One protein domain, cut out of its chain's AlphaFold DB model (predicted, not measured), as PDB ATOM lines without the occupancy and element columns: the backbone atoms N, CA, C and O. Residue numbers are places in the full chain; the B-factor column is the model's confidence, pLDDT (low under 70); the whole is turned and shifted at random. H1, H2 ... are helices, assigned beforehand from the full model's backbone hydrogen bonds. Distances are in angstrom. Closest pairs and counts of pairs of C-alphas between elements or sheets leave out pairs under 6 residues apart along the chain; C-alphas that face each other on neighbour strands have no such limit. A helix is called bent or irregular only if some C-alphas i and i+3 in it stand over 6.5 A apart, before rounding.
ATOM      1  N   SER A 263      -1.726  23.080 -56.108       84.38
ATOM      2  CA  SER A 263      -2.655  22.606 -55.081       84.38
ATOM      3  C   SER A 263      -2.092  21.421 -54.288       84.38
ATOM      4  O   SER A 263      -2.286  21.328 -53.067       84.38
ATOM      5  N   GLY A 264      -1.338  20.546 -54.961       85.00
ATOM      6  CA  GLY A 264      -0.640  19.411 -54.363       85.00
ATOM      7  C   GLY A 264       0.436  19.835 -53.364       85.00
ATOM      8  O   GLY A 264       0.470  19.295 -52.251       85.00
ATOM      9  N   LEU A 265       1.267  20.823 -53.724       88.00
ATOM     10  CA  LEU A 265       2.317  21.362 -52.850       88.00
ATOM     11  C   LEU A 265       1.685  22.013 -51.625       88.00
ATOM     12  O   LEU A 265       1.995  21.639 -50.493       88.00
ATOM     13  N   ARG A 266       0.724  22.922 -51.840       89.06
ATOM     14  CA  ARG A 266       0.034  23.631 -50.754       89.06
ATOM     15  C   ARG A 266      -0.630  22.664 -49.777       89.06
ATOM     16  O   ARG A 266      -0.621  22.909 -48.572       89.06
ATOM     17  N   ARG A 267      -1.221  21.569 -50.270       91.19
ATOM     18  CA  ARG A 267      -1.819  20.530 -49.417       91.19
ATOM     19  C   ARG A 267      -0.764  19.836 -48.558       91.19
ATOM     20  O   ARG A 267      -0.934  19.799 -47.343       91.19
ATOM     21  N   LYS A 268       0.315  19.332 -49.160       91.81
ATOM     22  CA  LYS A 268       1.383  18.620 -48.437       91.81
ATOM     23  C   LYS A 268       2.126  19.523 -47.452       91.81
ATOM     24  O   LYS A 268       2.392  19.089 -46.337       91.81
ATOM     25  N   ARG A 269       2.382  20.786 -47.817       94.38
ATOM     26  CA  ARG A 269       2.973  21.797 -46.926       94.38
ATOM     27  C   ARG A 269       2.113  22.004 -45.681       94.38
ATOM     28  O   ARG A 269       2.625  21.916 -44.574       94.38
ATOM     29  N   ARG A 270       0.796  22.186 -45.852       93.88
ATOM     30  CA  ARG A 270      -0.143  22.298 -44.721       93.88
ATOM     31  C   ARG A 270      -0.186  21.040 -43.860       93.88
ATOM     32  O   ARG A 270      -0.246  21.152 -42.646       93.88
ATOM     33  N   GLU A 271      -0.183  19.852 -44.465       94.75
ATOM     34  CA  GLU A 271      -0.191  18.590 -43.714       94.75
ATOM     35  C   GLU A 271       1.074  18.412 -42.867       94.75
ATOM     36  O   GLU A 271       0.974  17.991 -41.715       94.75
ATOM     37  N   LEU A 272       2.247  18.743 -43.419       96.81
ATOM     38  CA  LEU A 272       3.517  18.629 -42.707       96.81
ATOM     39  C   LEU A 272       3.684  19.721 -41.645       96.81
ATOM     40  O   LEU A 272       4.058  19.403 -40.520       96.81
ATOM     41  N   SER A 273       3.338  20.969 -41.962       96.62
ATOM     42  CA  SER A 273       3.341  22.072 -40.995       96.62
ATOM     43  C   SER A 273       2.403  21.773 -39.823       96.62
ATOM     44  O   SER A 273       2.808  21.848 -38.671       96.62
ATOM     45  N   ALA A 274       1.204  21.246 -40.092       96.56
ATOM     46  CA  ALA A 274       0.285  20.847 -39.033       96.56
ATOM     47  C   ALA A 274       0.807  19.691 -38.156       96.56
ATOM     48  O   ALA A 274       0.358  19.556 -37.020       96.56
ATOM     49  N   LEU A 275       1.700  18.824 -38.657       97.44
ATOM     50  CA  LEU A 275       2.410  17.837 -37.831       97.44
ATOM     51  C   LEU A 275       3.459  18.523 -36.950       97.44
ATOM     52  O   LEU A 275       3.494  18.253 -35.753       97.44
ATOM     53  N   VAL A 276       4.279  19.399 -37.533       97.69
ATOM     54  CA  VAL A 276       5.327  20.141 -36.819       97.69
ATOM     55  C   VAL A 276       4.729  20.986 -35.692       97.69
ATOM     56  O   VAL A 276       5.149  20.845 -34.547       97.69
ATOM     57  N   GLU A 277       3.687  21.764 -35.980       96.75
ATOM     58  CA  GLU A 277       2.959  22.564 -34.989       96.75
ATOM     59  C   GLU A 277       2.369  21.694 -33.871       96.75
ATOM     60  O   GLU A 277       2.444  22.052 -32.696       96.75
ATOM     61  N   THR A 278       1.807  20.526 -34.213       96.94
ATOM     62  CA  THR A 278       1.269  19.589 -33.210       96.94
ATOM     63  C   THR A 278       2.375  19.090 -32.287       96.94
ATOM     64  O   THR A 278       2.175  19.023 -31.081       96.94
ATOM     65  N   ALA A 279       3.551  18.773 -32.831       96.38
ATOM     66  CA  ALA A 279       4.672  18.326 -32.019       96.38
ATOM     67  C   ALA A 279       5.217  19.446 -31.121       96.38
ATOM     68  O   ALA A 279       5.414  19.227 -29.928       96.38
ATOM     69  N   GLN A 280       5.388  20.654 -31.659       94.94
ATOM     70  CA  GLN A 280       5.898  21.816 -30.921       94.94
ATOM     71  C   GLN A 280       4.955  22.319 -29.821       94.94
ATOM     72  O   GLN A 280       5.423  22.863 -28.829       94.94
ATOM     73  N   SER A 281       3.642  22.144 -29.984       94.81
ATOM     74  CA  SER A 281       2.636  22.537 -28.983       94.81
ATOM     75  C   SER A 281       2.249  21.415 -28.014       94.81
ATOM     76  O   SER A 281       1.376  21.609 -27.168       94.81
ATOM     77  N   SER A 282       2.871  20.240 -28.136       95.31
ATOM     78  CA  SER A 282       2.564  19.084 -27.293       95.31
ATOM     79  C   SER A 282       3.209  19.173 -25.908       95.31
ATOM     80  O   SER A 282       4.203  19.864 -25.704       95.31
ATOM     81  N   VAL A 283       2.688  18.382 -24.967       93.50
ATOM     82  CA  VAL A 283       3.247  18.239 -23.610       93.50
ATOM     83  C   VAL A 283       4.653  17.616 -23.626       93.50
ATOM     84  O   VAL A 283       5.431  17.828 -22.699       93.50
ATOM     85  N   ALA A 284       5.042  16.943 -24.718       91.94
ATOM     86  CA  ALA A 284       6.363  16.331 -24.861       91.94
ATOM     87  C   ALA A 284       7.530  17.312 -24.669       91.94
ATOM     88  O   ALA A 284       8.633  16.873 -24.361       91.94
ATOM     89  N   THR A 285       7.313  18.624 -24.828       92.50
ATOM     90  CA  THR A 285       8.340  19.650 -24.583       92.50
ATOM     91  C   THR A 285       8.862  19.659 -23.147       92.50
ATOM     92  O   THR A 285       9.918  20.229 -22.901       92.50
ATOM     93  N   GLN A 286       8.119  19.082 -22.198       91.56
ATOM     94  CA  GLN A 286       8.508  19.023 -20.788       91.56
ATOM     95  C   GLN A 286       9.507  17.896 -20.493       91.56
ATOM     96  O   GLN A 286      10.319  18.050 -19.587       91.56
ATOM     97  N   TYR A 287       9.481  16.808 -21.270       92.00
ATOM     98  CA  TYR A 287      10.304  15.614 -21.019       92.00
ATOM     99  C   TYR A 287      11.351  15.364 -22.107       92.00
ATOM    100  O   TYR A 287      12.425  14.841 -21.833       92.00
ATOM    101  N   ALA A 288      11.066  15.719 -23.363       94.00
ATOM    102  CA  ALA A 288      11.984  15.468 -24.466       94.00
ATOM    103  C   ALA A 288      13.024  16.600 -24.621       94.00
ATOM    104  O   ALA A 288      12.709  17.774 -24.405       94.00
ATOM    105  N   PRO A 289      14.253  16.297 -25.086       94.44
ATOM    106  CA  PRO A 289      15.297  17.299 -25.286       94.44
ATOM    107  C   PRO A 289      14.906  18.416 -26.268       94.44
ATOM    108  O   PRO A 289      14.446  18.152 -27.384       94.44
ATOM    109  N   GLN A 290      15.223  19.670 -25.916       94.81
ATOM    110  CA  GLN A 290      14.940  20.859 -26.739       94.81
ATOM    111  C   GLN A 290      15.492  20.755 -28.175       94.81
ATOM    112  O   GLN A 290      14.836  21.178 -29.125       94.81
ATOM    113  N   ALA A 291      16.642  20.097 -28.357       95.19
ATOM    114  CA  ALA A 291      17.267  19.886 -29.665       95.19
ATOM    115  C   ALA A 291      16.361  19.164 -30.687       95.19
ATOM    116  O   ALA A 291      16.553  19.304 -31.897       95.19
ATOM    117  N   ARG A 292      15.364  18.376 -30.246       94.69
ATOM    118  CA  ARG A 292      14.378  17.754 -31.153       94.69
ATOM    119  C   ARG A 292      13.397  18.782 -31.714       94.69
ATOM    120  O   ARG A 292      13.047  18.711 -32.890       94.69
ATOM    121  N   PHE A 293      12.995  19.746 -30.894       96.31
ATOM    122  CA  PHE A 293      12.067  20.808 -31.273       96.31
ATOM    123  C   PHE A 293      12.746  21.877 -32.133       96.31
ATOM    124  O   PHE A 293      12.135  22.337 -33.093       96.31
ATOM    125  N   GLU A 294      14.028  22.171 -31.897       96.56
ATOM    126  CA  GLU A 294      14.841  23.031 -32.776       96.56
ATOM    127  C   GLU A 294      14.955  22.452 -34.196       96.56
ATOM    128  O   GLU A 294      14.843  23.170 -35.188       96.56
ATOM    129  N   LYS A 295      15.109  21.123 -34.327       96.38
ATOM    130  CA  LYS A 295      15.071  20.454 -35.641       96.38
ATOM    131  C   LYS A 295      13.723  20.638 -36.337       96.38
ATOM    132  O   LYS A 295      13.693  20.817 -37.551       96.38
ATOM    133  N   LEU A 296      12.620  20.555 -35.591       97.19
ATOM    134  CA  LEU A 296      11.274  20.767 -36.121       97.19
ATOM    135  C   LEU A 296      11.047  22.235 -36.511       97.19
ATOM    136  O   LEU A 296      10.463  22.489 -37.557       97.19
ATOM    137  N   GLU A 297      11.572  23.185 -35.738       96.56
ATOM    138  CA  GLU A 297      11.543  24.616 -36.058       96.56
ATOM    139  C   GLU A 297      12.325  24.923 -37.338       96.56
ATOM    140  O   GLU A 297      11.816  25.617 -38.216       96.56
ATOM    141  N   ALA A 298      13.505  24.322 -37.511       96.75
ATOM    142  CA  ALA A 298      14.259  24.423 -38.757       96.75
ATOM    143  C   ALA A 298      13.468  23.860 -39.951       96.75
ATOM    144  O   ALA A 298      13.448  24.467 -41.019       96.75
ATOM    145  N   VAL A 299      12.770  22.729 -39.774       97.12
ATOM    146  CA  VAL A 299      11.892  22.184 -40.822       97.12
ATOM    147  C   VAL A 299      10.714  23.118 -41.110       97.12
ATOM    148  O   VAL A 299      10.357  23.267 -42.274       97.12
ATOM    149  N   GLN A 300      10.121  23.757 -40.098       96.25
ATOM    150  CA  GLN A 300       9.039  24.728 -40.290       96.25
ATOM    151  C   GLN A 300       9.519  25.954 -41.076       96.25
ATOM    152  O   GLN A 300       8.875  26.323 -42.052       96.25
ATOM    153  N   ALA A 301      10.675  26.523 -40.725       95.31
ATOM    154  CA  ALA A 301      11.261  27.640 -41.465       95.31
ATOM    155  C   ALA A 301      11.536  27.269 -42.933       95.31
ATOM    156  O   ALA A 301      11.134  27.988 -43.844       95.31
ATOM    157  N   GLU A 302      12.137  26.099 -43.178       94.75
ATOM    158  CA  GLU A 302      12.366  25.608 -44.542       94.75
ATOM    159  C   GLU A 302      11.060  25.301 -45.296       94.75
ATOM    160  O   GLU A 302      11.036  25.404 -46.519       94.75
ATOM    161  N   LEU A 303       9.985  24.912 -44.598       93.81
ATOM    162  CA  LEU A 303       8.660  24.708 -45.192       93.81
ATOM    163  C   LEU A 303       8.004  26.022 -45.604       93.81
ATOM    164  O   LEU A 303       7.339  26.053 -46.639       93.81
ATOM    165  N   ASP A 304       8.158  27.072 -44.802       90.56
ATOM    166  CA  ASP A 304       7.586  28.391 -45.075       90.56
ATOM    167  C   ASP A 304       8.252  29.058 -46.289       90.56
ATOM    168  O   ASP A 304       7.568  29.746 -47.050       90.56
ATOM    169  N   ASP A 305       9.526  28.739 -46.537       89.69
ATOM    170  CA  ASP A 305      10.287  29.134 -47.731       89.69
ATOM    171  C   ASP A 305       9.923  28.329 -48.999       89.69
ATOM    172  O   ASP A 305      10.424  28.634 -50.082       89.69
ATOM    173  N   LEU A 306       9.072  27.294 -48.906       88.56
ATOM    174  CA  LEU A 306       8.607  26.558 -50.087       88.56
ATOM    175  C   LEU A 306       7.451  27.290 -50.776       88.56
ATOM    176  O   LEU A 306       6.293  27.214 -50.334       88.56
ATOM    177  N   ASP A 307       7.756  27.933 -51.897       84.44
ATOM    178  CA  ASP A 307       6.828  28.715 -52.717       84.44
ATOM    179  C   ASP A 307       6.621  28.155 -54.135       84.44
ATOM    180  O   ASP A 307       5.611  28.470 -54.767       84.44
ATOM    181  N   SER A 308       7.495  27.253 -54.598       83.94
ATOM    182  CA  SER A 308       7.477  26.712 -55.960       83.94
ATOM    183  C   SER A 308       7.163  25.213 -56.012       83.94
ATOM    184  O   SER A 308       7.699  24.399 -55.253       83.94
ATOM    185  N   VAL A 309       6.314  24.801 -56.965       83.88
ATOM    186  CA  VAL A 309       5.930  23.388 -57.180       83.88
ATOM    187  C   VAL A 309       7.141  22.516 -57.522       83.88
ATOM    188  O   VAL A 309       7.185  21.341 -57.147       83.88
ATOM    189  N   TYR A 310       8.175  23.096 -58.133       84.00
ATOM    190  CA  TYR A 310       9.431  22.413 -58.450       84.00
ATOM    191  C   TYR A 310      10.233  22.002 -57.209       84.00
ATOM    192  O   TYR A 310      11.148  21.186 -57.309       84.00
ATOM    193  N   GLN A 311       9.861  22.471 -56.018       86.00
ATOM    194  CA  GLN A 311      10.465  22.054 -54.754       86.00
ATOM    195  C   GLN A 311       9.716  20.889 -54.076       86.00
ATOM    196  O   GLN A 311      10.086  20.475 -52.976       86.00
ATOM    197  N   MET A 312       8.698  20.300 -54.724       86.44
ATOM    198  CA  MET A 312       7.945  19.153 -54.191       86.44
ATOM    199  C   MET A 312       8.859  18.005 -53.746       86.44
ATOM    200  O   MET A 312       8.656  17.422 -52.682       86.44
ATOM    201  N   GLN A 313       9.896  17.702 -54.528       84.44
ATOM    202  CA  GLN A 313      10.845  16.650 -54.178       84.44
ATOM    203  C   GLN A 313      11.559  16.954 -52.859       84.44
ATOM    204  O   GLN A 313      11.633  16.075 -52.013       84.44
ATOM    205  N   ARG A 314      12.002  18.199 -52.631       87.75
ATOM    206  CA  ARG A 314      12.631  18.606 -51.364       87.75
ATOM    207  C   ARG A 314      11.688  18.384 -50.183       87.75
ATOM    208  O   ARG A 314      12.104  17.840 -49.161       87.75
ATOM    209  N   LEU A 315      10.408  18.732 -50.336       91.69
ATOM    210  CA  LEU A 315       9.397  18.450 -49.316       91.69
ATOM    211  C   LEU A 315       9.306  16.945 -49.021       91.69
ATOM    212  O   LEU A 315       9.271  16.548 -47.857       91.69
ATOM    213  N   GLU A 316       9.253  16.101 -50.053       89.88
ATOM    214  CA  GLU A 316       9.014  14.663 -49.897       89.88
ATOM    215  C   GLU A 316      10.237  13.850 -49.472       89.88
ATOM    216  O   GLU A 316      10.084  12.911 -48.689       89.88
ATOM    217  N   THR A 317      11.423  14.178 -49.980       89.94
ATOM    218  CA  THR A 317      12.645  13.389 -49.781       89.94
ATOM    219  C   THR A 317      13.533  13.918 -48.666       89.94
ATOM    220  O   THR A 317      14.362  13.159 -48.177       89.94
ATOM    221  N   ASP A 318      13.366  15.177 -48.249       93.19
ATOM    222  CA  ASP A 318      14.168  15.782 -47.178       93.19
ATOM    223  C   ASP A 318      13.311  16.217 -45.980       93.19
ATOM    224  O   ASP A 318      13.374  15.602 -44.909       93.19
ATOM    225  N   LEU A 319      12.444  17.220 -46.158       96.19
ATOM    226  CA  LEU A 319      11.725  17.841 -45.036       96.19
ATOM    227  C   LEU A 319      10.781  16.863 -44.330       96.19
ATOM    228  O   LEU A 319      10.766  16.779 -43.099       96.19
ATOM    229  N   ARG A 320      10.012  16.078 -45.095       95.50
ATOM    230  CA  ARG A 320       9.091  15.083 -44.538       95.50
ATOM    231  C   ARG A 320       9.832  14.007 -43.729       95.50
ATOM    232  O   ARG A 320       9.463  13.820 -42.569       95.50
ATOM    233  N   PRO A 321      10.849  13.300 -44.259       96.06
ATOM    234  CA  PRO A 321      11.632  12.348 -43.474       96.06
ATOM    235  C   PRO A 321      12.262  12.958 -42.220       96.06
ATOM    236  O   PRO A 321      12.201  12.333 -41.162       96.06
ATOM    237  N   ARG A 322      12.805  14.183 -42.301       97.12
ATOM    238  CA  ARG A 322      13.390  14.891 -41.149       97.12
ATOM    239  C   ARG A 322      12.365  15.132 -40.041       97.12
ATOM    240  O   ARG A 322      12.631  14.770 -38.896       97.12
ATOM    241  N   ALA A 323      11.184  15.659 -40.371       96.94
ATOM    242  CA  ALA A 323      10.111  15.875 -39.396       96.94
ATOM    243  C   ALA A 323       9.612  14.563 -38.774       96.94
ATOM    244  O   ALA A 323       9.475  14.468 -37.555       96.94
ATOM    245  N   LEU A 324       9.381  13.532 -39.595       96.62
ATOM    246  CA  LEU A 324       8.945  12.217 -39.117       96.62
ATOM    247  C   LEU A 324       9.987  11.570 -38.197       96.62
ATOM    248  O   LEU A 324       9.620  10.980 -37.182       96.62
ATOM    249  N   SER A 325      11.275  11.703 -38.531       96.25
ATOM    250  CA  SER A 325      12.375  11.216 -37.699       96.25
ATOM    251  C   SER A 325      12.425  11.949 -36.364       96.25
ATOM    252  O   SER A 325      12.465  11.290 -35.333       96.25
ATOM    253  N   ALA A 326      12.351  13.284 -36.357       97.25
ATOM    254  CA  ALA A 326      12.347  14.071 -35.123       97.25
ATOM    255  C   ALA A 326      11.147  13.725 -34.221       97.25
ATOM    256  O   ALA A 326      11.314  13.528 -33.022       97.25
ATOM    257  N   CYS A 327       9.956  13.549 -34.799       97.56
ATOM    258  CA  CYS A 327       8.770  13.100 -34.065       97.56
ATOM    259  C   CYS A 327       8.958  11.698 -33.456       97.56
ATOM    260  O   CYS A 327       8.582  11.458 -32.310       97.56
ATOM    261  N   ALA A 328       9.539  10.758 -34.209       95.94
ATOM    262  CA  ALA A 328       9.821   9.416 -33.704       95.94
ATOM    263  C   ALA A 328      10.913   9.414 -32.620       95.94
ATOM    264  O   ALA A 328      10.831   8.619 -31.690       95.94
ATOM    265  N   GLU A 329      11.911  10.295 -32.732       96.62
ATOM    266  CA  GLU A 329      12.940  10.511 -31.709       96.62
ATOM    267  C   GLU A 329      12.325  11.036 -30.407       96.62
ATOM    268  O   GLU A 329      12.609  10.462 -29.367       96.62
ATOM    269  N   ILE A 330      11.410  12.013 -30.460       97.69
ATOM    270  CA  ILE A 330      10.689  12.507 -29.269       97.69
ATOM    271  C   ILE A 330       9.979  11.361 -28.533       97.69
ATOM    272  O   ILE A 330      10.096  11.234 -27.321       97.69
ATOM    273  N   VAL A 331       9.278  10.490 -29.267       97.25
ATOM    274  CA  VAL A 331       8.600   9.315 -28.686       97.25
ATOM    275  C   VAL A 331       9.586   8.323 -28.068       97.25
ATOM    276  O   VAL A 331       9.273   7.702 -27.054       97.25
ATOM    277  N   SER A 332      10.762   8.146 -28.673       95.12
ATOM    278  CA  SER A 332      11.825   7.335 -28.077       95.12
ATOM    279  C   SER A 332      12.351   7.956 -26.787       95.12
ATOM    280  O   SER A 332      12.472   7.228 -25.811       95.12
ATOM    281  N   ASP A 333      12.613   9.265 -26.785       95.50
ATOM    282  CA  ASP A 333      13.150   9.993 -25.632       95.50
ATOM    283  C   ASP A 333      12.155   9.909 -24.444       95.50
ATOM    284  O   ASP A 333      12.528   9.490 -23.357       95.50
ATOM    285  N   LEU A 334      10.855  10.154 -24.676       96.06
ATOM    286  CA  LEU A 334       9.782   9.971 -23.676       96.06
ATOM    287  C   LEU A 334       9.725   8.543 -23.107       96.06
ATOM    288  O   LEU A 334       9.498   8.328 -21.918       96.06
ATOM    289  N   ARG A 335       9.879   7.538 -23.974       95.31
ATOM    290  CA  ARG A 335       9.862   6.131 -23.562       95.31
ATOM    291  C   ARG A 335      11.082   5.778 -22.715       95.31
ATOM    292  O   ARG A 335      10.944   4.958 -21.813       95.31
ATOM    293  N   GLU A 336      12.252   6.298 -23.064       93.25
ATOM    294  CA  GLU A 336      13.498   6.075 -22.327       93.25
ATOM    295  C   GLU A 336      13.403   6.688 -20.931       93.25
ATOM    296  O   GLU A 336      13.578   5.962 -19.959       93.25
ATOM    297  N   GLU A 337      12.939   7.935 -20.835       93.81
ATOM    298  CA  GLU A 337      12.674   8.607 -19.558       93.81
ATOM    299  C   GLU A 337      11.733   7.778 -18.662       93.81
ATOM    300  O   GLU A 337      12.001   7.545 -17.487       93.81
ATOM    301  N   LEU A 338      10.650   7.227 -19.228       93.38
ATOM    302  CA  LEU A 338       9.705   6.399 -18.470       93.38
ATOM    303  C   LEU A 338      10.335   5.082 -17.992       93.38
ATOM    304  O   LEU A 338       9.975   4.556 -16.938       93.38
ATOM    305  N   VAL A 339      11.255   4.513 -18.775       91.69
ATOM    306  CA  VAL A 339      12.010   3.317 -18.381       91.69
ATOM    307  C   VAL A 339      12.997   3.637 -17.259       91.69
ATOM    308  O   VAL A 339      13.185   2.792 -16.383       91.69
ATOM    309  N   ASP A 340      13.569   4.837 -17.247       89.31
ATOM    310  CA  ASP A 340      14.457   5.285 -16.177       89.31
ATOM    311  C   ASP A 340      13.688   5.462 -14.861       89.31
ATOM    312  O   ASP A 340      14.101   4.899 -13.847       89.31
ATOM    313  N   TYR A 341      12.498   6.078 -14.882       88.38
ATOM    314  CA  TYR A 341      11.599   6.104 -13.714       88.38
ATOM    315  C   TYR A 341      11.248   4.696 -13.212       88.38
ATOM    316  O   TYR A 341      11.237   4.427 -12.009       88.38
ATOM    317  N   LEU A 342      10.999   3.750 -14.125       86.69
ATOM    318  CA  LEU A 342      10.723   2.358 -13.762       86.69
ATOM    319  C   LEU A 342      11.874   1.678 -13.018       86.69
ATOM    320  O   LEU A 342      11.625   0.718 -12.287       86.69
ATOM    321  N   ALA A 343      13.115   2.137 -13.184       84.81
ATOM    322  CA  ALA A 343      14.241   1.603 -12.432       84.81
ATOM    323  C   ALA A 343      14.080   1.856 -10.924       84.81
ATOM    324  O   ALA A 343      14.376   0.951 -10.142       84.81
ATOM    325  N   ALA A 344      13.545   3.019 -10.532       82.44
ATOM    326  CA  ALA A 344      13.321   3.393  -9.134       82.44
ATOM    327  C   ALA A 344      12.288   2.486  -8.441       82.44
ATOM    328  O   ALA A 344      12.449   2.128  -7.275       82.44
ATOM    329  N   PHE A 345      11.267   2.028  -9.172       86.38
ATOM    330  CA  PHE A 345      10.222   1.147  -8.636       86.38
ATOM    331  C   PHE A 345      10.633  -0.330  -8.511       86.38
ATOM    332  O   PHE A 345       9.866  -1.126  -7.980       86.38
ATOM    333  N   ASN A 346      11.829  -0.721  -8.973       83.62
ATOM    334  CA  ASN A 346      12.331  -2.094  -8.815       83.62
ATOM    335  C   ASN A 346      13.016  -2.346  -7.459       83.62
ATOM    336  O   ASN A 346      13.525  -3.447  -7.228       83.62
ATOM    337  N   ASP A 347      13.083  -1.344  -6.580       81.56
ATOM    338  CA  ASP A 347      13.638  -1.507  -5.240       81.56
ATOM    339  C   ASP A 347      12.751  -2.458  -4.401       81.56
ATOM    340  O   ASP A 347      11.531  -2.299  -4.374       81.56
ATOM    341  N   PRO A 348      13.324  -3.453  -3.693       80.06
ATOM    342  CA  PRO A 348      12.555  -4.421  -2.904       80.06
ATOM    343  C   PRO A 348      11.763  -3.808  -1.735       80.06
ATOM    344  O   PRO A 348      10.924  -4.493  -1.152       80.06
ATOM    345  N   THR A 349      12.029  -2.555  -1.365       76.81
ATOM    346  CA  THR A 349      11.278  -1.793  -0.354       76.81
ATOM    347  C   THR A 349      10.037  -1.093  -0.922       76.81
ATOM    348  O   THR A 349       9.241  -0.527  -0.161       76.81
ATOM    349  N   VAL A 350       9.860  -1.114  -2.246       82.56
ATOM    350  CA  VAL A 350       8.690  -0.577  -2.943       82.56
ATOM    351  C   VAL A 350       7.678  -1.705  -3.156       82.56
ATOM    352  O   VAL A 350       8.038  -2.771  -3.660       82.56
ATOM    353  N   PRO A 351       6.403  -1.504  -2.785       82.75
ATOM    354  CA  PRO A 351       5.370  -2.495  -3.040       82.75
ATOM    355  C   PRO A 351       5.193  -2.823  -4.524       82.75
ATOM    356  O   PRO A 351       5.175  -1.932  -5.371       82.75
ATOM    357  N   ALA A 352       4.998  -4.106  -4.836       77.50
ATOM    358  CA  ALA A 352       4.921  -4.587  -6.217       77.50
ATOM    359  C   ALA A 352       3.703  -4.058  -7.005       77.50
ATOM    360  O   ALA A 352       3.726  -4.046  -8.232       77.50
ATOM    361  N   ASP A 353       2.644  -3.642  -6.316       80.44
ATOM    362  CA  ASP A 353       1.410  -3.061  -6.857       80.44
ATOM    363  C   ASP A 353       1.370  -1.525  -6.750       80.44
ATOM    364  O   ASP A 353       0.384  -0.911  -7.152       80.44
ATOM    365  N   TYR A 354       2.437  -0.884  -6.252       82.75
ATOM    366  CA  TYR A 354       2.491   0.573  -6.101       82.75
ATOM    367  C   TYR A 354       2.551   1.318  -7.439       82.75
ATOM    368  O   TYR A 354       2.064   2.444  -7.533       82.75
ATOM    369  N   PHE A 355       3.129   0.713  -8.476       85.31
ATOM    370  CA  PHE A 355       3.104   1.260  -9.829       85.31
ATOM    371  C   PHE A 355       2.838   0.149 -10.840       85.31
ATOM    372  O   PHE A 355       3.638  -0.775 -11.002       85.31
ATOM    373  N   GLU A 356       1.705   0.241 -11.534       85.38
ATOM    374  CA  GLU A 356       1.392  -0.677 -12.621       85.38
ATOM    375  C   GLU A 356       2.173  -0.272 -13.871       85.38
ATOM    376  O   GLU A 356       2.147   0.880 -14.305       85.38
ATOM    377  N   ARG A 357       2.869  -1.239 -14.479       85.81
ATOM    378  CA  ARG A 357       3.656  -0.981 -15.681       85.81
ATOM    379  C   ARG A 357       2.746  -0.474 -16.816       85.81
ATOM    380  O   ARG A 357       1.875  -1.221 -17.260       85.81
ATOM    381  N   PRO A 358       2.997   0.724 -17.378       90.50
ATOM    382  CA  PRO A 358       2.150   1.278 -18.430       90.50
ATOM    383  C   PRO A 358       2.124   0.409 -19.697       90.50
ATOM    384  O   PRO A 358       3.173   0.054 -20.249       90.50
ATOM    385  N   SER A 359       0.927   0.139 -20.232       89.75
ATOM    386  CA  SER A 359       0.728  -0.715 -21.419       89.75
ATOM    387  C   SER A 359       1.416  -0.189 -22.684       89.75
ATOM    388  O   SER A 359       1.728  -0.947 -23.603       89.75
ATOM    389  N   VAL A 360       1.691   1.117 -22.758       89.81
ATOM    390  CA  VAL A 360       2.426   1.738 -23.873       89.81
ATOM    391  C   VAL A 360       3.853   1.183 -24.026       89.81
ATOM    392  O   VAL A 360       4.383   1.143 -25.139       89.81
ATOM    393  N   LEU A 361       4.455   0.668 -22.947       89.88
ATOM    394  CA  LEU A 361       5.783   0.045 -22.972       89.88
ATOM    395  C   LEU A 361       5.783  -1.392 -23.499       89.88
ATOM    396  O   LEU A 361       6.813  -1.855 -23.999       89.88
ATOM    397  N   GLU A 362       4.650  -2.090 -23.403       88.38
ATOM    398  CA  GLU A 362       4.464  -3.434 -23.972       88.38
ATOM    399  C   GLU A 362       4.354  -3.387 -25.498       88.38
ATOM    400  O   GLU A 362       4.627  -4.362 -26.203       88.38
ATOM    401  N   ARG A 363       3.981  -2.217 -26.019       90.44
ATOM    402  CA  ARG A 363       3.870  -1.944 -27.443       90.44
ATOM    403  C   ARG A 363       5.199  -1.463 -28.023       90.44
ATOM    404  O   ARG A 363       6.192  -1.195 -27.338       90.44
ATOM    405  N   SER A 364       5.220  -1.341 -29.348       90.88
ATOM    406  CA  SER A 364       6.333  -0.748 -30.092       90.88
ATOM    407  C   SER A 364       5.881   0.564 -30.743       90.88
ATOM    408  O   SER A 364       5.631   0.567 -31.951       90.88
ATOM    409  N   PRO A 365       5.815   1.689 -29.994       89.62
ATOM    410  CA  PRO A 365       5.358   2.983 -30.510       89.62
ATOM    411  C   PRO A 365       6.023   3.390 -31.831       89.62
ATOM    412  O   PRO A 365       5.369   3.842 -32.767       89.62
ATOM    413  N   ARG A 366       7.329   3.128 -31.965       89.44
ATOM    414  CA  ARG A 366       8.078   3.401 -33.197       89.44
ATOM    415  C   ARG A 366       7.581   2.593 -34.402       89.44
ATOM    416  O   ARG A 366       7.518   3.135 -35.503       89.44
ATOM    417  N   GLN A 367       7.211   1.325 -34.215       90.75
ATOM    418  CA  GLN A 367       6.639   0.502 -35.288       90.75
ATOM    419  C   GLN A 367       5.215   0.953 -35.638       90.75
ATOM    420  O   GLN A 367       4.855   0.987 -36.814       90.75
ATOM    421  N   GLU A 368       4.421   1.365 -34.646       91.81
ATOM    422  CA  GLU A 368       3.073   1.906 -34.872       91.81
ATOM    423  C   GLU A 368       3.095   3.194 -35.708       91.81
ATOM    424  O   GLU A 368       2.268   3.365 -36.614       91.81
ATOM    425  N   LEU A 369       4.072   4.069 -35.448       94.69
ATOM    426  CA  LEU A 369       4.334   5.271 -36.241       94.69
ATOM    427  C   LEU A 369       4.776   4.931 -37.670       94.69
ATOM    428  O   LEU A 369       4.240   5.490 -38.626       94.69
ATOM    429  N   GLN A 370       5.705   3.986 -37.834       90.62
ATOM    430  CA  GLN A 370       6.168   3.536 -39.156       90.62
ATOM    431  C   GLN A 370       5.053   2.891 -39.990       90.62
ATOM    432  O   GLN A 370       5.058   3.003 -41.213       90.62
ATOM    433  N   GLY A 371       4.077   2.249 -39.346       89.88
ATOM    434  CA  GLY A 371       2.916   1.657 -40.010       89.88
ATOM    435  C   GLY A 371       1.822   2.658 -40.401       89.88
ATOM    436  O   GLY A 371       0.704   2.233 -40.706       89.88
ATOM    437  N   ALA A 372       2.041   3.971 -40.280       94.31
ATOM    438  CA  ALA A 372       1.048   4.981 -40.647       94.31
ATOM    439  C   ALA A 372       0.924   5.112 -42.173       94.31
ATOM    440  O   ALA A 372       1.921   5.224 -42.879       94.31
ATOM    441  N   ALA A 373      -0.313   5.120 -42.683       90.56
ATOM    442  CA  ALA A 373      -0.571   5.161 -44.125       90.56
ATOM    443  C   ALA A 373      -0.248   6.525 -44.764       90.56
ATOM    444  O   ALA A 373       0.169   6.593 -45.917       90.56
ATOM    445  N   ASP A 374      -0.438   7.614 -44.015       92.06
ATOM    446  CA  ASP A 374      -0.211   8.987 -44.458       92.06
ATOM    447  C   ASP A 374       0.192   9.900 -43.281       92.06
ATOM    448  O   ASP A 374       0.262   9.464 -42.127       92.06
ATOM    449  N   LEU A 375       0.474  11.176 -43.572       93.75
ATOM    450  CA  LEU A 375       0.884  12.165 -42.566       93.75
ATOM    451  C   LEU A 375      -0.195  12.434 -41.510       93.75
ATOM    452  O   LEU A 375       0.126  12.664 -40.344       93.75
ATOM    453  N   ARG A 376      -1.476  12.378 -41.880       93.25
ATOM    454  CA  ARG A 376      -2.582  12.636 -40.953       93.25
ATOM    455  C   ARG A 376      -2.755  11.481 -39.969       93.25
ATOM    456  O   ARG A 376      -2.952  11.718 -38.773       93.25
ATOM    457  N   ALA A 377      -2.660  10.249 -40.459       95.12
ATOM    458  CA  ALA A 377      -2.642   9.040 -39.652       95.12
ATOM    459  C   ALA A 377      -1.414   9.018 -38.736       95.12
ATOM    460  O   ALA A 377      -1.558   8.717 -37.553       95.12
ATOM    461  N   PHE A 378      -0.240   9.404 -39.251       97.31
ATOM    462  CA  PHE A 378       0.981   9.524 -38.454       97.31
ATOM    463  C   PHE A 378       0.790  10.513 -37.306       97.31
ATOM    464  O   PHE A 378       0.968  10.140 -36.155       97.31
ATOM    465  N   ARG A 379       0.341  11.740 -37.599       96.94
ATOM    466  CA  ARG A 379       0.107  12.789 -36.595       96.94
ATOM    467  C   ARG A 379      -0.866  12.350 -35.502       96.94
ATOM    468  O   ARG A 379      -0.631  12.608 -34.327       96.94
ATOM    469  N   THR A 380      -1.951  11.679 -35.888       96.50
ATOM    470  CA  THR A 380      -2.974  11.199 -34.944       96.50
ATOM    471  C   THR A 380      -2.409  10.126 -34.015       96.50
ATOM    472  O   THR A 380      -2.601  10.205 -32.806       96.50
ATOM    473  N   ARG A 381      -1.672   9.147 -34.561       96.69
ATOM    474  CA  ARG A 381      -1.006   8.112 -33.754       96.69
ATOM    475  C   ARG A 381       0.072   8.698 -32.859       96.69
ATOM    476  O   ARG A 381       0.153   8.325 -31.700       96.69
ATOM    477  N   TRP A 382       0.870   9.613 -33.398       97.56
ATOM    478  CA  TRP A 382       1.919  10.299 -32.657       97.56
ATOM    479  C   TRP A 382       1.357  11.035 -31.447       97.56
ATOM    480  O   TRP A 382       1.848  10.817 -30.349       97.56
ATOM    481  N   SER A 383       0.281  11.806 -31.631       96.94
ATOM    482  CA  SER A 383      -0.352  12.542 -30.529       96.94
ATOM    483  C   SER A 383      -0.859  11.583 -29.451       96.94
ATOM    484  O   SER A 383      -0.500  11.739 -28.295       96.94
ATOM    485  N   GLY A 384      -1.583  10.521 -29.832       96.12
ATOM    486  CA  GLY A 384      -2.071   9.534 -28.863       96.12
ATOM    487  C   GLY A 384      -0.951   8.818 -28.099       96.12
ATOM    488  O   GLY A 384      -1.049   8.640 -26.893       96.12
ATOM    489  N   ILE A 385       0.141   8.454 -28.777       96.88
ATOM    490  CA  ILE A 385       1.318   7.852 -28.134       96.88
ATOM    491  C   ILE A 385       1.975   8.830 -27.153       96.88
ATOM    492  O   ILE A 385       2.359   8.422 -26.061       96.88
ATOM    493  N   VAL A 386       2.136  10.096 -27.544       97.00
ATOM    494  CA  VAL A 386       2.734  11.131 -26.692       97.00
ATOM    495  C   VAL A 386       1.857  11.417 -25.482       97.00
ATOM    496  O   VAL A 386       2.396  11.518 -24.386       97.00
ATOM    497  N   ASP A 387       0.538  11.491 -25.655       95.62
ATOM    498  CA  ASP A 387      -0.409  11.687 -24.557       95.62
ATOM    499  C   ASP A 387      -0.332  10.525 -23.555       95.62
ATOM    500  O   ASP A 387      -0.216  10.752 -22.353       95.62
ATOM    501  N   GLU A 388      -0.321   9.277 -24.041       95.75
ATOM    502  CA  GLU A 388      -0.171   8.091 -23.189       95.75
ATOM    503  C   GLU A 388       1.178   8.054 -22.455       95.75
ATOM    504  O   GLU A 388       1.219   7.742 -21.266       95.75
ATOM    505  N   LEU A 389       2.284   8.361 -23.144       96.00
ATOM    506  CA  LEU A 389       3.617   8.381 -22.535       96.00
ATOM    507  C   LEU A 389       3.763   9.515 -21.520       96.00
ATOM    508  O   LEU A 389       4.311   9.286 -20.450       96.00
ATOM    509  N   SER A 390       3.261  10.710 -21.832       95.44
ATOM    510  CA  SER A 390       3.350  11.871 -20.936       95.44
ATOM    511  C   SER A 390       2.508  11.652 -19.680       95.44
ATOM    512  O   SER A 390       2.998  11.872 -18.583       95.44
ATOM    513  N   ALA A 391       1.290  11.112 -19.812       94.31
ATOM    514  CA  ALA A 391       0.465  10.763 -18.654       94.31
ATOM    515  C   ALA A 391       1.119   9.687 -17.769       94.31
ATOM    516  O   ALA A 391       1.033   9.752 -16.544       94.31
ATOM    517  N   ALA A 392       1.790   8.705 -18.381       94.75
ATOM    518  CA  ALA A 392       2.547   7.697 -17.645       94.75
ATOM    519  C   ALA A 392       3.784   8.283 -16.944       94.75
ATOM    520  O   ALA A 392       4.094   7.864 -15.833       94.75
ATOM    521  N   LEU A 393       4.473   9.240 -17.573       94.94
ATOM    522  CA  LEU A 393       5.591   9.971 -16.971       94.94
ATOM    523  C   LEU A 393       5.138  10.836 -15.797       94.94
ATOM    524  O   LEU A 393       5.800  10.820 -14.769       94.94
ATOM    525  N   ASP A 394       4.006  11.530 -15.910       93.00
ATOM    526  CA  ASP A 394       3.438  12.316 -14.811       93.00
ATOM    527  C   ASP A 394       3.107  11.450 -13.590       93.00
ATOM    528  O   ASP A 394       3.483  11.793 -12.467       93.00
ATOM    529  N   ASP A 395       2.441  10.307 -13.792       91.81
ATOM    530  CA  ASP A 395       2.129   9.381 -12.694       91.81
ATOM    531  C   ASP A 395       3.407   8.769 -12.094       91.81
ATOM    532  O   ASP A 395       3.545   8.698 -10.871       91.81
ATOM    533  N   ALA A 396       4.378   8.397 -12.936       92.12
ATOM    534  CA  ALA A 396       5.669   7.884 -12.488       92.12
ATOM    535  C   ALA A 396       6.456   8.930 -11.679       92.12
ATOM    536  O   ALA A 396       6.915   8.629 -10.580       92.12
ATOM    537  N   ALA A 397       6.558  10.167 -12.164       90.38
ATOM    538  CA  ALA A 397       7.253  11.254 -11.481       90.38
ATOM    539  C   ALA A 397       6.597  11.596 -10.136       90.38
ATOM    540  O   ALA A 397       7.292  11.763  -9.132       90.38
ATOM    541  N   ALA A 398       5.263  11.638 -10.082       89.81
ATOM    542  CA  ALA A 398       4.528  11.864  -8.840       89.81
ATOM    543  C   ALA A 398       4.768  10.743  -7.811       89.81
ATOM    544  O   ALA A 398       4.945  11.011  -6.620       89.81
ATOM    545  N   ARG A 399       4.802   9.481  -8.253       91.12
ATOM    546  CA  ARG A 399       5.048   8.319  -7.381       91.12
ATOM    547  C   ARG A 399       6.497   8.195  -6.933       91.12
ATOM    548  O   ARG A 399       6.721   7.810  -5.786       91.12
ATOM    549  N   GLU A 400       7.462   8.503  -7.796       90.00
ATOM    550  CA  GLU A 400       8.881   8.546  -7.430       90.00
ATOM    551  C   GLU A 400       9.131   9.675  -6.425       90.00
ATOM    552  O   GLU A 400       9.731   9.450  -5.374       90.00
ATOM    553  N   GLY A 401       8.593  10.867  -6.683       88.94
ATOM    554  CA  GLY A 401       8.673  11.980  -5.744       88.94
ATOM    555  C   GLY A 401       8.071  11.635  -4.378       88.94
ATOM    556  O   GLY A 401       8.646  11.983  -3.348       88.94
ATOM    557  N   ALA A 402       6.971  10.878  -4.354       90.12
ATOM    558  CA  ALA A 402       6.380  10.362  -3.125       90.12
ATOM    559  C   ALA A 402       7.263   9.338  -2.394       90.12
ATOM    560  O   ALA A 402       7.285   9.342  -1.166       90.12
TER     561      ALA A 402
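What this domain is: This is residues 263 to 402 of the 687 residues of an uncharacterized protein of Halobellus sp. Atlit-31R (UniProt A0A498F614). This is a rod-shaped helical bundle built along one very long helix, H4. H1 and H6 run beside H4, staggered nearly in line with each other and overlapping over a part of their lengths, while H3 folds back beside H1 and the earlier part of H4. H2 lies in the turn between H1 and H3, short H5 packs on H4 and H6, and residues 347 to 352 stick out in the long link after H4. The printed part has 140 residues with six named helices in the order H1 to H6 and no named strand, which is all helix. It is only just loose, close to compact, with a radius of gyration of the C-alphas of 17.5 A and spans of 63 by 26 by 17 A.

How they stand to each other: Start at H1, residues 263 to 280, and compare it with H3, residues 290 to 304: they touch, closest at the C-alphas of Val 276 and Leu 296, 6.0 A apart, at a shallow tilt of 21 degrees, opposite ways. H3 forms a hairpin with H4, residues 309 to 344, touching its residues 315 to 330 alone; the closest C-alphas, of Arg 292 and Ala 326, are 5.8 A apart. H1 also touches H4, the same way at a shallow tilt of 20 degrees, with the C-alphas of Leu 265 and Val 309 closest at 6.0 A. Look next at H6, residues 375 to 402, which touches H4 at residues 327 to 344 alone, with the C-alphas of Leu 338 and Leu 393 closest at 5.7 A; they run the same way at a shallow tilt of 22 degrees. H1 touches H6 with residues 271 to 279 alone, closest at the C-alphas of Leu 275 and Arg 379, 5.7 A apart, at a shallow tilt of 2 degrees, the same way. H1, H3, H4 and H6 form a bundle, helices side by side, although H3 and H6 are apart. H2, residues 283 to 286, touches residues 386 to 390 of H6 alone, with the C-alphas of Ala 284 and Val 386 closest at 6.6 A. H5, residues 365 to 370, touches H4 at residues 328 to 332 alone, with the C-alphas of Ala 328 and Arg 366 closest at 6.3 A, and forms a hairpin with H6. Every O i to N i+4 pair is within hydrogen-bond range in H1, H3, H5 and H6, and 26 of 32 are in H4; H2 is too short for such a pair.

Where its parts are: Find C-alpha 263 at (-2.655, 22.606, -55.081), where H1 begins its 25.6 A; H2 and then H3, 21.1 A long, follow it. H4 runs 52.6 A from C-alpha 309 at (5.930, 23.388, -57.180); it has a kink of 37 degrees near residue 316 and is irregular, with C-alphas 310 and 313 7.3 A apart. After H5, H6 runs 39.9 A to C-alpha 402 at (6.380, 10.362, -3.125).

The domain as a whole: Look for the two C-alphas farthest apart at Tyr 310 and Thr 349, 63.0 A. The link from H4 to H5 is long, with 20 residues, and the other links are tight. The printed part has no cut, its mean pLDDT is 92.0, and no printed residue is under 70.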